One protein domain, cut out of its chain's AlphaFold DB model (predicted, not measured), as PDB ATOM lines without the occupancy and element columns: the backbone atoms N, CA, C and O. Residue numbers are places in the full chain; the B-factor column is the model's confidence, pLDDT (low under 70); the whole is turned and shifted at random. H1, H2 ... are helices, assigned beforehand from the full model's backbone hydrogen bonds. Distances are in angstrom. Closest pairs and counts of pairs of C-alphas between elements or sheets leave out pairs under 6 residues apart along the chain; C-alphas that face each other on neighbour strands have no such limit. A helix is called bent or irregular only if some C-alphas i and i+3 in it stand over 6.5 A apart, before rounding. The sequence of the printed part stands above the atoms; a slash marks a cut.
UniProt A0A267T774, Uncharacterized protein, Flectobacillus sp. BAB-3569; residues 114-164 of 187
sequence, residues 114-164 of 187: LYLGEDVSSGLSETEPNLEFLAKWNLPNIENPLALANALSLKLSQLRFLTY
ATOM      1  N   LEU A 114     -28.931   0.412  -1.015       87.81
ATOM      2  CA  LEU A 114     -28.760   1.424  -2.071       87.81
ATOM      3  C   LEU A 114     -28.176   0.888  -3.381       87.81
ATOM      4  O   LEU A 114     -28.270   1.539  -4.413       87.81
ATOM      5  N   TYR A 115     -27.462  -0.233  -3.313       91.00
ATOM      6  CA  TYR A 115     -26.692  -0.745  -4.437       91.00
ATOM      7  C   TYR A 115     -26.577  -2.259  -4.335       91.00
ATOM      8  O   TYR A 115     -26.162  -2.775  -3.291       91.00
ATOM      9  N   LEU A 116     -26.924  -2.933  -5.429       92.06
ATOM     10  CA  LEU A 116     -26.832  -4.383  -5.604       92.06
ATOM     11  C   LEU A 116     -26.070  -4.783  -6.872       92.06
ATOM     12  O   LEU A 116     -25.947  -5.968  -7.132       92.06
ATOM     13  N   GLY A 117     -25.539  -3.840  -7.650       90.31
ATOM     14  CA  GLY A 117     -24.860  -4.129  -8.918       90.31
ATOM     15  C   GLY A 117     -25.334  -3.223 -10.047       90.31
ATOM     16  O   GLY A 117     -26.413  -2.638  -9.974       90.31
ATOM     17  N   GLU A 118     -24.514  -3.082 -11.082       85.88
ATOM     18  CA  GLU A 118     -24.693  -2.079 -12.139       85.88
ATOM     19  C   GLU A 118     -26.047  -2.185 -12.861       85.88
ATOM     20  O   GLU A 118     -26.728  -1.177 -13.005       85.88
ATOM     21  N   ASP A 119     -26.490  -3.399 -13.201       87.12
ATOM     22  CA  ASP A 119     -27.714  -3.591 -13.996       87.12
ATOM     23  C   ASP A 119     -29.009  -3.672 -13.157       87.12
ATOM     24  O   ASP A 119     -30.100  -3.654 -13.715       87.12
ATOM     25  N   VAL A 120     -28.914  -3.799 -11.825       87.25
ATOM     26  CA  VAL A 120     -30.075  -4.074 -10.942       87.25
ATOM     27  C   VAL A 120     -30.352  -2.970  -9.925       87.25
ATOM     28  O   VAL A 120     -31.388  -2.976  -9.268       87.25
ATOM     29  N   SER A 121     -29.433  -2.013  -9.764       88.31
ATOM     30  CA  SER A 121     -29.569  -0.992  -8.717       88.31
ATOM     31  C   SER A 121     -30.559   0.121  -9.061       88.31
ATOM     32  O   SER A 121     -31.002   0.815  -8.153       88.31
ATOM     33  N   SER A 122     -30.918   0.301 -10.335       86.25
ATOM     34  CA  SER A 122     -31.863   1.343 -10.765       86.25
ATOM     35  C   SER A 122     -33.265   1.146 -10.182       86.25
ATOM     36  O   SER A 122     -33.876   2.118  -9.750       86.25
ATOM     37  N   GLY A 123     -33.737  -0.102 -10.096       84.94
ATOM     38  CA  GLY A 123     -35.066  -0.439  -9.570       84.94
ATOM     39  C   GLY A 123     -35.178  -0.416  -8.042       84.94
ATOM     40  O   GLY A 123     -36.274  -0.509  -7.510       84.94
ATOM     41  N   LEU A 124     -34.074  -0.254  -7.299       84.56
ATOM     42  CA  LEU A 124     -34.098  -0.244  -5.824       84.56
ATOM     43  C   LEU A 124     -34.811   0.976  -5.224       84.56
ATOM     44  O   LEU A 124     -35.077   0.992  -4.025       84.56
ATOM     45  N   SER A 125     -35.078   2.006  -6.031       82.44
ATOM     46  CA  SER A 125     -35.830   3.185  -5.595       82.44
ATOM     47  C   SER A 125     -37.348   3.005  -5.704       82.44
ATOM     48  O   SER A 125     -38.084   3.868  -5.224       82.44
ATOM     49  N   GLU A 126     -37.817   1.939  -6.352       84.19
ATOM     50  CA  GLU A 126     -39.239   1.640  -6.509       84.19
ATOM     51  C   GLU A 126     -39.736   0.911  -5.256       84.19
ATOM     52  O   GLU A 126     -39.484  -0.276  -5.058       84.19
ATOM     53  N   THR A 127     -40.410   1.648  -4.374       79.25
ATOM     54  CA  THR A 127     -40.898   1.131  -3.081       79.25
ATOM     55  C   THR A 127     -42.369   0.712  -3.103       79.25
ATOM     56  O   THR A 127     -42.886   0.270  -2.081       79.25
ATOM     57  N   GLU A 128     -43.063   0.878  -4.230       84.62
ATOM     58  CA  GLU A 128     -44.488   0.563  -4.335       84.62
ATOM     59  C   GLU A 128     -44.694  -0.936  -4.614       84.62
ATOM     60  O   GLU A 128     -44.248  -1.439  -5.649       84.62
ATOM     61  N   PRO A 129     -45.358  -1.683  -3.713       83.94
ATOM     62  CA  PRO A 129     -45.595  -3.103  -3.917       83.94
ATOM     63  C   PRO A 129     -46.746  -3.332  -4.902       83.94
ATOM     64  O   PRO A 129     -47.821  -2.744  -4.791       83.94
ATOM     65  N   ASN A 130     -46.566  -4.280  -5.824       88.75
ATOM     66  CA  ASN A 130     -47.661  -4.770  -6.659       88.75
ATOM     67  C   ASN A 130     -48.491  -5.811  -5.884       88.75
ATOM     68  O   ASN A 130     -48.191  -7.009  -5.896       88.75
ATOM     69  N   LEU A 131     -49.533  -5.340  -5.198       88.69
ATOM     70  CA  LEU A 131     -50.383  -6.165  -4.331       88.69
ATOM     71  C   LEU A 131     -51.145  -7.260  -5.094       88.69
ATOM     72  O   LEU A 131     -51.298  -8.367  -4.575       88.69
ATOM     73  N   GLU A 132     -51.580  -6.990  -6.327       90.31
ATOM     74  CA  GLU A 132     -52.290  -7.972  -7.158       90.31
ATOM     75  C   GLU A 132     -51.393  -9.169  -7.492       90.31
ATOM     76  O   GLU A 132     -51.806 -10.328  -7.387       90.31
ATOM     77  N   PHE A 133     -50.133  -8.901  -7.846       90.12
ATOM     78  CA  PHE A 133     -49.165  -9.947  -8.159       90.12
ATOM     79  C   PHE A 133     -48.769 -10.750  -6.912       90.12
ATOM     80  O   PHE A 133     -48.670 -11.976  -6.982       90.12
ATOM     81  N   LEU A 134     -48.596 -10.089  -5.763       90.69
ATOM     82  CA  LEU A 134     -48.309 -10.763  -4.491       90.69
ATOM     83  C   LEU A 134     -49.442 -11.712  -4.081       90.69
ATOM     84  O   LEU A 134     -49.177 -12.866  -3.744       90.69
ATOM     85  N   ALA A 135     -50.698 -11.261  -4.179       91.56
ATOM     86  CA  ALA A 135     -51.868 -12.076  -3.859       91.56
ATOM     87  C   ALA A 135     -51.992 -13.291  -4.790       91.56
ATOM     88  O   ALA A 135     -52.241 -14.403  -4.325       91.56
ATOM     89  N   LYS A 136     -51.744 -13.106  -6.095       94.44
ATOM     90  CA  LYS A 136     -51.785 -14.188  -7.091       94.44
ATOM     91  C   LYS A 136     -50.832 -15.343  -6.762       94.44
ATOM     92  O   LYS A 136     -51.175 -16.496  -7.004       94.44
ATOM     93  N   TRP A 137     -49.651 -15.037  -6.228       93.06
ATOM     94  CA  TRP A 137     -48.623 -16.032  -5.896       93.06
ATOM     95  C   TRP A 137     -48.563 -16.385  -4.406       93.06
ATOM     96  O   TRP A 137     -47.658 -17.106  -3.990       93.06
ATOM     97  N   ASN A 138     -49.525 -15.904  -3.612       91.06
ATOM     98  CA  ASN A 138     -49.596 -16.111  -2.166       91.06
ATOM     99  C   ASN A 138     -48.299 -15.704  -1.432       91.06
ATOM    100  O   ASN A 138     -47.837 -16.388  -0.516       91.06
ATOM    101  N   LEU A 139     -47.679 -14.608  -1.881       90.12
ATOM    102  CA  LEU A 139     -46.436 -14.082  -1.322       90.12
ATOM    103  C   LEU A 139     -46.720 -13.062  -0.209       90.12
ATOM    104  O   LEU A 139     -47.664 -12.275  -0.319       90.12
ATOM    105  N   PRO A 140     -45.895 -13.027   0.853       88.56
ATOM    106  CA  PRO A 140     -46.038 -12.040   1.915       88.56
ATOM    107  C   PRO A 140     -45.714 -10.629   1.408       88.56
ATOM    108  O   PRO A 140     -44.770 -10.432   0.640       88.56
ATOM    109  N   ASN A 141     -46.464  -9.634   1.889       89.12
ATOM    110  CA  ASN A 141     -46.159  -8.228   1.637       89.12
ATOM    111  C   ASN A 141     -44.978  -7.789   2.516       89.12
ATOM    112  O   ASN A 141     -45.104  -7.704   3.738       89.12
ATOM    113  N   ILE A 142     -43.825  -7.541   1.894       87.81
ATOM    114  CA  ILE A 142     -42.600  -7.117   2.571       87.81
ATOM    115  C   ILE A 142     -42.200  -5.746   2.030       87.81
ATOM    116  O   ILE A 142     -41.759  -5.624   0.893       87.81
ATOM    117  N   GLU A 143     -42.323  -4.722   2.869       83.69
ATOM    118  CA  GLU A 143     -42.149  -3.322   2.458       83.69
ATOM    119  C   GLU A 143     -40.681  -2.872   2.403       83.69
ATOM    120  O   GLU A 143     -40.331  -1.953   1.670       83.69
ATOM    121  N   ASN A 144     -39.805  -3.483   3.207       86.06
ATOM    122  CA  ASN A 144     -38.433  -3.011   3.390       86.06
ATOM    123  C   ASN A 144     -37.422  -4.172   3.303       86.06
ATOM    124  O   ASN A 144     -37.671  -5.235   3.880       86.06
ATOM    125  N   PRO A 145     -36.244  -3.976   2.674       89.81
ATOM    126  CA  PRO A 145     -35.132  -4.926   2.729       89.81
ATOM    127  C   PRO A 145     -34.787  -5.451   4.132       89.81
ATOM    128  O   PRO A 145     -34.422  -6.617   4.281       89.81
ATOM    129  N   LEU A 146     -34.917  -4.627   5.176       91.00
ATOM    130  CA  LEU A 146     -34.713  -5.064   6.559       91.00
ATOM    131  C   LEU A 146     -35.781  -6.071   7.013       91.00
ATOM    132  O   LEU A 146     -35.455  -7.061   7.666       91.00
ATOM    133  N   ALA A 147     -37.043  -5.852   6.638       91.00
ATOM    134  CA  ALA A 147     -38.126  -6.786   6.928       91.00
ATOM    135  C   ALA A 147     -37.919  -8.118   6.187       91.00
ATOM    136  O   ALA A 147     -38.113  -9.177   6.782       91.00
ATOM    137  N   LEU A 148     -37.419  -8.073   4.944       91.50
ATOM    138  CA  LEU A 148     -37.027  -9.272   4.197       91.50
ATOM    139  C   LEU A 148     -35.906 -10.041   4.905       91.50
ATOM    140  O   LEU A 148     -35.996 -11.254   5.075       91.50
ATOM    141  N   ALA A 149     -34.860  -9.339   5.351       93.44
ATOM    142  CA  ALA A 149     -33.752  -9.955   6.079       93.44
ATOM    143  C   ALA A 149     -34.240 -10.644   7.364       93.44
ATOM    144  O   ALA A 149     -33.872 -11.790   7.621       93.44
ATOM    145  N   ASN A 150     -35.122  -9.984   8.119       92.94
ATOM    146  CA  ASN A 150     -35.705 -10.530   9.344       92.94
ATOM    147  C   ASN A 150     -36.580 -11.761   9.073       92.94
ATOM    148  O   ASN A 150     -36.450 -12.755   9.784       92.94
ATOM    149  N   ALA A 151     -37.415 -11.732   8.028       93.12
ATOM    150  CA  ALA A 151     -38.231 -12.881   7.623       93.12
ATOM    151  C   ALA A 151     -37.371 -14.108   7.273       93.12
ATOM    152  O   ALA A 151     -37.751 -15.241   7.555       93.12
ATOM    153  N   LEU A 152     -36.179 -13.877   6.717       93.44
ATOM    154  CA  LEU A 152     -35.198 -14.912   6.385       93.44
ATOM    155  C   LEU A 152     -34.259 -15.274   7.551       93.44
ATOM    156  O   LEU A 152     -33.387 -16.122   7.381       93.44
ATOM    157  N   SER A 153     -34.404 -14.646   8.724       95.19
ATOM    158  CA  SER A 153     -33.478 -14.787   9.862       95.19
ATOM    159  C   SER A 153     -32.011 -14.464   9.515       95.19
ATOM    160  O   SER A 153     -31.078 -15.061  10.054       95.19
ATOM    161  N   LEU A 154     -31.795 -13.503   8.612       94.25
ATOM    162  CA  LEU A 154     -30.481 -13.045   8.162       94.25
ATOM    163  C   LEU A 154     -30.182 -11.628   8.651       94.25
ATOM    164  O   LEU A 154     -31.070 -10.802   8.852       94.25
ATOM    165  N   LYS A 155     -28.893 -11.293   8.753       91.88
ATOM    166  CA  LYS A 155     -28.474  -9.892   8.897       91.88
ATOM    167  C   LYS A 155     -28.604  -9.175   7.554       91.88
ATOM    168  O   LYS A 155     -28.279  -9.748   6.514       91.88
ATOM    169  N   LEU A 156     -28.938  -7.882   7.564       91.62
ATOM    170  CA  LEU A 156     -29.025  -7.083   6.330       91.62
ATOM    171  C   LEU A 156     -27.712  -7.085   5.522       91.62
ATOM    172  O   LEU A 156     -27.728  -7.050   4.294       91.62
ATOM    173  N   SER A 157     -26.559  -7.161   6.193       91.06
ATOM    174  CA  SER A 157     -25.254  -7.294   5.531       91.06
ATOM    175  C   SER A 157     -25.102  -8.610   4.766       91.06
ATOM    176  O   SER A 157     -24.537  -8.610   3.676       91.06
ATOM    177  N   GLN A 158     -25.623  -9.714   5.309       92.62
ATOM    178  CA  GLN A 158     -25.624 -11.018   4.645       92.62
ATOM    179  C   GLN A 158     -26.592 -11.018   3.469       92.62
ATOM    180  O   GLN A 158     -26.217 -11.463   2.390       92.62
ATOM    181  N   LEU A 159     -27.789 -10.447   3.645       93.81
ATOM    182  CA  LEU A 159     -28.739 -10.280   2.549       93.81
ATOM    183  C   LEU A 159     -28.097  -9.502   1.393       93.81
ATOM    184  O   LEU A 159     -28.100  -9.984   0.270       93.81
ATOM    185  N   ARG A 160     -27.452  -8.361   1.681       92.31
ATOM    186  CA  ARG A 160     -26.750  -7.536   0.680       92.31
ATOM    187  C   ARG A 160     -25.639  -8.293  -0.049       92.31
ATOM    188  O   ARG A 160     -25.414  -8.053  -1.227       92.31
ATOM    189  N   PHE A 161     -24.921  -9.163   0.657       91.69
ATOM    190  CA  PHE A 161     -23.890  -9.999   0.051       91.69
ATOM    191  C   PHE A 161     -24.497 -11.041  -0.897       91.69
ATOM    192  O   PHE A 161     -24.007 -11.205  -2.009       91.69
ATOM    193  N   LEU A 162     -25.575 -11.708  -0.478       92.44
ATOM    194  CA  LEU A 162     -26.238 -12.750  -1.265       92.44
ATOM    195  C   LEU A 162     -26.952 -12.197  -2.502       92.44
ATOM    196  O   LEU A 162     -27.002 -12.871  -3.526       92.44
ATOM    197  N   THR A 163     -27.495 -10.984  -2.418       92.06
ATOM    198  CA  THR A 163     -28.245 -10.356  -3.514       92.06
ATOM    199  C   THR A 163     -27.383  -9.481  -4.424       92.06
ATOM    200  O   THR A 163     -27.907  -8.865  -5.351       92.06
ATOM    201  N   TYR A 164     -26.066  -9.413  -4.195       92.44
ATOM    202  CA  TYR A 164     -25.167  -8.638  -5.043       92.44
ATOM    203  C   TYR A 164     -24.990  -9.299  -6.416       92.44
ATOM    204  O   TYR A 164     -24.390 -10.365  -6.547       92.44
TER     205      TYR A 164
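What this domain is: This is residues 114 to 164 of the 187 residues of an uncharacterized protein of Flectobacillus sp. BAB-3569 (UniProt A0A267T774). Four short helices are strung along an open, flat loop of chain: the printed part runs from H1 out to H2 at one far end, then folds back to H3 and H4, which pack on each other nearly at right angles. H1 and H2 touch no other helix, and the two ends of the printed part come back to the same side of the loop. The printed part has 51 residues, with H1, H2, H3 and H4 in that order and no named strand; the class is all helix, though only 24 residues are in named elements. It is only just loose, close to compact, with a radius of gyration of the C-alphas of 12.0 A and spans of 29 by 26 by 14 A.

Where its parts are: H1, residues 122 to 125, begins at C-alpha 122 (-31.863, 1.343, -10.765) and is irregular, but only just: its first and last C-alphas are 6.8 A apart. H2, residues 131 to 136, begins at C-alpha 131 (-50.383, -6.165, -4.331) and measures 8.6 A. H3, residues 145 to 151, measures 9.8 A. H4, residues 156 to 162, measures 9.9 A and ends at C-alpha 162 (-26.238, -12.750, -1.265).

How they stand to each other: H1 is apart from H2, H3 and H4. H2 is apart from H3 and H4. H3 and H4 touch, with the C-alphas of Ala 149 and Leu 156 closest at 5.5 A. Their lines are about perpendicular, at 88 degrees. In H2, H3 and H4 every O i to N i+4 pair is within hydrogen-bond range; H1 is too short for such a pair, and of its 1 O i to N i+3 pair 0 are within range.

The domain as a whole: The C-alphas farthest apart are those of Glu 118 and Asn 138, at 30.3 A; those of Leu 114 and Tyr 164, first and last printed, are 11.1 A apart. The links H1 to H2 and H3 to H4 are tight, and H2 to H3 is short. The printed part has no cut. The model's mean pLDDT of the printed part is 89.6, and no printed residue is under 70.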